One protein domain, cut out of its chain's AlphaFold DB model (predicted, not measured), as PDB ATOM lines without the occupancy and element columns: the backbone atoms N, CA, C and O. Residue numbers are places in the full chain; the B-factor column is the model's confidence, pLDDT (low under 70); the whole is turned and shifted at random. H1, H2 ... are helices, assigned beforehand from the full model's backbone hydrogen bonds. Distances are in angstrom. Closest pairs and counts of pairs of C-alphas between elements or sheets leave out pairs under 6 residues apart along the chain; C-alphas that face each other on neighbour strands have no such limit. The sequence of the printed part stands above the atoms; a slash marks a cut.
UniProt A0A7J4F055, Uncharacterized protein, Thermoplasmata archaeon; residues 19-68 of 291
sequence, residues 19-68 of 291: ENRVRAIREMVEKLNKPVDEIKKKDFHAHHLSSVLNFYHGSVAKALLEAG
ATOM      1  N   GLU A  19     -21.722   8.581  12.761       98.00
ATOM      2  CA  GLU A  19     -22.943   9.186  13.287       98.00
ATOM      3  C   GLU A  19     -22.743   9.630  14.741       98.00
ATOM      4  O   GLU A  19     -23.158  10.721  15.131       98.00
ATOM      5  N   ASN A  20     -22.003   8.837  15.525       98.00
ATOM      6  CA  ASN A  20     -21.644   9.179  16.900       98.00
ATOM      7  C   ASN A  20     -20.750  10.424  16.975       98.00
ATOM      8  O   ASN A  20     -20.942  11.253  17.867       98.00
ATOM      9  N   ARG A  21     -19.783  10.575  16.053       98.00
ATOM     10  CA  ARG A  21     -18.923  11.770  15.987       98.00
ATOM     11  C   ARG A  21     -19.735  12.999  15.589       98.00
ATOM     12  O   ARG A  21     -19.677  14.006  16.288       98.00
ATOM     13  N   VAL A  22     -20.519  12.893  14.516       98.19
ATOM     14  CA  VAL A  22     -21.361  13.985  14.000       98.19
ATOM     15  C   VAL A  22     -22.343  14.473  15.062       98.19
ATOM     16  O   VAL A  22     -22.398  15.675  15.327       98.19
ATOM     17  N   ARG A  23     -23.063  13.555  15.721       97.94
ATOM     18  CA  ARG A  23     -24.002  13.888  16.800       97.94
ATOM     19  C   ARG A  23     -23.306  14.632  17.939       97.94
ATOM     20  O   ARG A  23     -23.751  15.707  18.322       97.94
ATOM     21  N   ALA A  24     -22.174  14.115  18.419       97.31
ATOM     22  CA  ALA A  24     -21.428  14.751  19.505       97.31
ATOM     23  C   ALA A  24     -20.915  16.156  19.137       97.31
ATOM     24  O   ALA A  24     -20.934  17.059  19.971       97.31
ATOM     25  N   ILE A  25     -20.475  16.359  17.888       98.12
ATOM     26  CA  ILE A  25     -20.035  17.673  17.401       98.12
ATOM     27  C   ILE A  25     -21.212  18.652  17.336       98.12
ATOM     28  O   ILE A  25     -21.059  19.788  17.779       98.12
ATOM     29  N   ARG A  26     -22.381  18.227  16.838       98.00
ATOM     30  CA  ARG A  26     -23.596  19.063  16.793       98.00
ATOM     31  C   ARG A  26     -24.049  19.488  18.184       98.00
ATOM     32  O   ARG A  26     -24.197  20.681  18.419       98.00
ATOM     33  N   GLU A  27     -24.146  18.541  19.115       97.25
ATOM     34  CA  GLU A  27     -24.485  18.839  20.512       97.25
ATOM     35  C   GLU A  27     -23.487  19.812  21.154       97.25
ATOM     36  O   GLU A  27     -23.861  20.658  21.963       97.25
ATOM     37  N   MET A  28     -22.193  19.686  20.835       97.56
ATOM     38  CA  MET A  28     -21.177  20.618  21.322       97.56
ATOM     39  C   MET A  28     -21.394  22.022  20.748       97.56
ATOM     40  O   MET A  28     -21.340  22.988  21.503       97.56
ATOM     41  N   VAL A  29     -21.616  22.140  19.435       97.38
ATOM     42  CA  VAL A  29     -21.837  23.429  18.756       97.38
ATOM     43  C   VAL A  29     -23.063  24.138  19.334       97.38
ATOM     44  O   VAL A  29     -22.967  25.311  19.681       97.38
ATOM     45  N   GLU A  30     -24.163  23.408  19.519       96.88
ATOM     46  CA  GLU A  30     -25.397  23.907  20.136       96.88
ATOM     47  C   GLU A  30     -25.153  24.406  21.570       96.88
ATOM     48  O   GLU A  30     -25.495  25.537  21.905       96.88
ATOM     49  N   LYS A  31     -24.457  23.614  22.400       97.00
ATOM     50  CA  LYS A  31     -24.138  23.984  23.793       97.00
ATOM     51  C   LYS A  31     -23.212  25.191  23.918       97.00
ATOM     52  O   LYS A  31     -23.258  25.880  24.932       97.00
ATOM     53  N   LEU A  32     -22.323  25.406  22.949       95.81
ATOM     54  CA  LEU A  32     -21.372  26.518  22.988       95.81
ATOM     55  C   LEU A  32     -22.035  27.864  22.684       95.81
ATOM     56  O   LEU A  32     -21.467  28.882  23.073       95.81
ATOM     57  N   ASN A  33     -23.176  27.864  21.984       94.56
ATOM     58  CA  ASN A  33     -23.893  29.060  21.534       94.56
ATOM     59  C   ASN A  33     -22.957  30.147  20.970       94.56
ATOM     60  O   ASN A  33     -23.000  31.311  21.364       94.56
ATOM     61  N   LYS A  34     -22.039  29.744  20.086       93.00
ATOM     62  CA  LYS A  34     -21.059  30.646  19.475       93.00
ATOM     63  C   LYS A  34     -20.942  30.402  17.974       93.00
ATOM     64  O   LYS A  34     -21.203  29.277  17.534       93.00
ATOM     65  N   PRO A  35     -20.503  31.401  17.187       92.25
ATOM     66  CA  PRO A  35     -20.333  31.233  15.751       92.25
ATOM     67  C   PRO A  35     -19.419  30.044  15.428       92.25
ATOM     68  O   PRO A  35     -18.370  29.861  16.050       92.25
ATOM     69  N   VAL A  36     -19.796  29.242  14.425       94.19
ATOM     70  CA  VAL A  36     -19.038  28.048  13.997       94.19
ATOM     71  C   VAL A  36     -17.572  28.390  13.705       94.19
ATOM     72  O   VAL A  36     -16.667  27.619  14.031       94.19
ATOM     73  N   ASP A  37     -17.323  29.570  13.138       89.44
ATOM     74  CA  ASP A  37     -15.984  30.043  12.790       89.44
ATOM     75  C   ASP A  37     -15.089  30.336  14.001       89.44
ATOM     76  O   ASP A  37     -13.861  30.321  13.870       89.44
ATOM     77  N   GLU A  38     -15.685  30.503  15.184       89.88
ATOM     78  CA  GLU A  38     -15.004  30.722  16.462       89.88
ATOM     79  C   GLU A  38     -14.771  29.434  17.264       89.88
ATOM     80  O   GLU A  38     -14.187  29.463  18.357       89.88
ATOM     81  N   ILE A  39     -15.205  28.278  16.753       94.00
ATOM     82  CA  ILE A  39     -14.936  26.983  17.377       94.00
ATOM     83  C   ILE A  39     -13.467  26.604  17.150       94.00
ATOM     84  O   ILE A  39     -12.978  26.462  16.028       94.00
ATOM     85  N   LYS A  40     -12.743  26.418  18.256       94.38
ATOM     86  CA  LYS A  40     -11.316  26.100  18.329       94.38
ATOM     87  C   LYS A  40     -11.119  24.722  18.974       94.38
ATOM     88  O   LYS A  40     -12.002  24.141  19.602       94.38
ATOM     89  N   LYS A  41      -9.892  24.199  18.892       95.62
ATOM     90  CA  LYS A  41      -9.513  22.894  19.475       95.62
ATOM     91  C   LYS A  41      -9.765  22.814  20.990       95.62
ATOM     92  O   LYS A  41     -10.072  21.745  21.509       95.62
ATOM     93  N   LYS A  42      -9.657  23.948  21.698       95.12
ATOM     94  CA  LYS A  42      -9.926  24.038  23.144       95.12
ATOM     95  C   LYS A  42     -11.380  23.720  23.500       95.12
ATOM     96  O   LYS A  42     -11.619  23.179  24.572       95.12
ATOM     97  N   ASP A  43     -12.325  23.991  22.603       96.50
ATOM     98  CA  ASP A  43     -13.745  23.740  22.853       96.50
ATOM     99  C   ASP A  43     -14.042  22.241  22.779       96.50
ATOM    100  O   ASP A  43     -14.649  21.683  23.686       96.50
ATOM    101  N   PHE A  44     -13.453  21.542  21.802       96.62
ATOM    102  CA  PHE A  44     -13.456  20.076  21.777       96.62
ATOM    103  C   PHE A  44     -12.848  19.487  23.055       96.62
ATOM    104  O   PHE A  44     -13.315  18.468  23.553       96.62
ATOM    105  N   HIS A  45     -11.805  20.106  23.615       94.62
ATOM    106  CA  HIS A  45     -11.229  19.655  24.882       94.62
ATOM    107  C   HIS A  45     -12.167  19.877  26.072       94.62
ATOM    108  O   HIS A  45     -12.370  18.953  26.862       94.62
ATOM    109  N   ALA A  46     -12.773  21.061  26.166       93.81
ATOM    110  CA  ALA A  46     -13.727  21.407  27.216       93.81
ATOM    111  C   ALA A  46     -14.962  20.489  27.214       93.81
ATOM    112  O   ALA A  46     -15.482  20.172  28.280       93.81
ATOM    113  N   HIS A  47     -15.368  19.994  26.040       95.06
ATOM    114  CA  HIS A  47     -16.506  19.084  25.869       95.06
ATOM    115  C   HIS A  47     -16.116  17.599  25.776       95.06
ATOM    116  O   HIS A  47     -16.924  16.773  25.365       95.06
ATOM    117  N   HIS A  48     -14.889  17.229  26.165       94.50
ATOM    118  CA  HIS A  48     -14.400  15.840  26.150       94.50
ATOM    119  C   HIS A  48     -14.395  15.156  24.766       94.50
ATOM    120  O   HIS A  48     -14.347  13.933  24.670       94.50
ATOM    121  N   LEU A  49     -14.346  15.937  23.688       96.19
ATOM    122  CA  LEU A  49     -14.279  15.483  22.295       96.19
ATOM    123  C   LEU A  49     -12.855  15.539  21.718       96.19
ATOM    124  O   LEU A  49     -12.665  15.527  20.505       96.19
ATOM    125  N   SER A  50     -11.811  15.585  22.556       95.75
ATOM    126  CA  SER A  50     -10.421  15.600  22.059       95.75
ATOM    127  C   SER A  50     -10.076  14.362  21.227       95.75
ATOM    128  O   SER A  50      -9.386  14.488  20.222       95.75
ATOM    129  N   SER A  51     -10.582  13.182  21.602       95.31
ATOM    130  CA  SER A  51     -10.366  11.941  20.847       95.31
ATOM    131  C   SER A  51     -11.075  11.936  19.495       95.31
ATOM    132  O   SER A  51     -10.595  11.294  18.565       95.31
ATOM    133  N   VAL A  52     -12.187  12.667  19.367       97.19
ATOM    134  CA  VAL A  52     -12.925  12.807  18.103       97.19
ATOM    135  C   VAL A  52     -12.038  13.464  17.050       97.19
ATOM    136  O   VAL A  52     -12.003  13.006  15.914       97.19
ATOM    137  N   LEU A  53     -11.232  14.458  17.436       97.31
ATOM    138  CA  LEU A  53     -10.329  15.155  16.516       97.31
ATOM    139  C   LEU A  53      -9.253  14.256  15.890       97.31
ATOM    140  O   LEU A  53      -8.748  14.599  14.821       97.31
ATOM    141  N   ASN A  54      -8.920  13.107  16.486       96.25
ATOM    142  CA  ASN A  54      -7.931  12.184  15.915       96.25
ATOM    143  C   ASN A  54      -8.395  11.601  14.569       96.25
ATOM    144  O   ASN A  54      -7.570  11.419  13.680       96.25
ATOM    145  N   PHE A  55      -9.708  11.418  14.376       97.56
ATOM    146  CA  PHE A  55     -10.300  10.965  13.107       97.56
ATOM    147  C   PHE A  55     -10.223  12.018  11.992       97.56
ATOM    148  O   PHE A  55     -10.470  11.714  10.830       97.56
ATOM    149  N   TYR A  56      -9.850  13.251  12.335       96.56
ATOM    150  CA  TYR A  56      -9.717  14.371  11.405       96.56
ATOM    151  C   TYR A  56      -8.286  14.914  11.367       96.56
ATOM    152  O   TYR A  56      -8.076  16.072  11.000       96.56
ATOM    153  N   HIS A  57      -7.299  14.116  11.796       95.25
ATOM    154  CA  HIS A  57      -5.890  14.519  11.915       95.25
ATOM    155  C   HIS A  57      -5.704  15.812  12.732       95.25
ATOM    156  O   HIS A  57      -4.891  16.674  12.408       95.25
ATOM    157  N   GLY A  58      -6.522  15.995  13.771       93.62
ATOM    158  CA  GLY A  58      -6.511  17.186  14.618       93.62
ATOM    159  C   GLY A  58      -7.223  18.413  14.035       93.62
ATOM    160  O   GLY A  58      -7.252  19.450  14.701       93.62
ATOM    161  N   SER A  59      -7.801  18.326  12.831       94.81
ATOM    162  CA  SER A  59      -8.445  19.455  12.154       94.81
ATOM    163  C   SER A  59      -9.880  19.683  12.630       94.81
ATOM    164  O   SER A  59     -10.798  18.935  12.297       94.81
ATOM    165  N   VAL A  60     -10.086  20.792  13.346       95.19
ATOM    166  CA  VAL A  60     -11.419  21.269  13.756       95.19
ATOM    167  C   VAL A  60     -12.303  21.579  12.549       95.19
ATOM    168  O   VAL A  60     -13.485  21.257  12.554       95.19
ATOM    169  N   ALA A  61     -11.733  22.163  11.491       93.69
ATOM    170  CA  ALA A  61     -12.490  22.514  10.292       93.69
ATOM    171  C   ALA A  61     -13.065  21.273   9.590       93.69
ATOM    172  O   ALA A  61     -14.228  21.288   9.206       93.69
ATOM    173  N   LYS A  62     -12.281  20.190   9.474       95.62
ATOM    174  CA  LYS A  62     -12.757  18.921   8.896       95.62
ATOM    175  C   LYS A  62     -13.849  18.277   9.757       95.62
ATOM    176  O   LYS A  62     -14.829  17.787   9.213       95.62
ATOM    177  N   ALA A  63     -13.697  18.321  11.084       97.12
ATOM    178  CA  ALA A  63     -14.691  17.793  12.016       97.12
ATOM    179  C   ALA A  63     -16.036  18.534  11.910       97.12
ATOM    180  O   ALA A  63     -17.088  17.908  11.804       97.12
ATOM    181  N   LEU A  64     -16.001  19.871  11.891       96.69
ATOM    182  CA  LEU A  64     -17.193  20.708  11.728       96.69
ATOM    183  C   LEU A  64     -17.858  20.494  10.363       96.69
ATOM    184  O   LEU A  64     -19.076  20.342  10.309       96.69
ATOM    185  N   LEU A  65     -17.058  20.393   9.295       95.62
ATOM    186  CA  LEU A  65     -17.554  20.117   7.949       95.62
ATOM    187  C   LEU A  65     -18.280  18.766   7.870       95.62
ATOM    188  O   LEU A  65     -19.380  18.712   7.329       95.62
ATOM    189  N   GLU A  66     -17.722  17.695   8.452       97.06
ATOM    190  CA  GLU A  66     -18.398  16.383   8.489       97.06
ATOM    191  C   GLU A  66     -19.723  16.442   9.267       97.06
ATOM    192  O   GLU A  66     -20.677  15.747   8.922       97.06
ATOM    193  N   ALA A  67     -19.819  17.306  10.280       97.44
ATOM    194  CA  ALA A  67     -21.048  17.508  11.041       97.44
ATOM    195  C   ALA A  67     -22.098  18.391  10.331       97.44
ATOM    196  O   ALA A  67     -23.200  18.574  10.860       97.44
ATOM    197  N   GLY A  68     -21.799  18.888   9.126       96.56
ATOM    198  CA  GLY A  68     -22.680  19.746   8.331       96.56
ATOM    199  C   GLY A  68     -22.509  21.242   8.600       96.56
ATOM    200  O   GLY A  68     -23.288  22.042   8.095       96.56
TER     201      GLY A  68
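What this domain is: This is residues 19 to 68 of the 291 residues of an uncharacterized protein of Thermoplasmata archaeon (UniProt A0A7J4F055). One longer helix, H1, makes one side of a small rounded body, and three short helices, H2, H3 and H4, are grouped over one side of it, with the last residue of H4, Glu 66, coming nearest to H1 at Val 22. The printed part has 50 residues with four named helices, H1 to H4 in chain order, and no named strand; the class is all helix. It is compact, with a radius of gyration of the C-alphas of 9.4 A, and spans 24 by 21 by 18 A.

Where its parts are: H1, residues 19 to 32, begins at C-alpha 19 (-22.943, 9.186, 13.287) and is 19.9 A long. H2 is residues 41 to 46, H3 residues 52 to 56. H4, residues 60 to 66, is 10.0 A long and ends at C-alpha 66 (-18.398, 16.383, 8.489).

How they stand to each other: H1 touches H4 with residues 22 to 25 alone, opposite ways at a steep tilt of 58 degrees; the closest C-alphas, of Val 22 and Glu 66, are 6.7 A apart. H2 is close to H1 but not clearly touching, with the closest C-alphas, of Met 28 and Phe 44, 7.8 A apart. H3 and H4 touch only at the corner, closest at the C-alphas of Tyr 56 and Lys 62, 6.0 A. Every O i to N i+4 pair is within hydrogen-bond range in H1, H2 and H4; H3 has 0 of 1, but 2 of 2 O i to N i+3 pairs.

The domain as a whole: The C-alphas farthest apart, of Asn 33 and His 57, are 25.1 A apart. The printed part has no cut, no link is long, and no printed residue is under 70 in pLDDT.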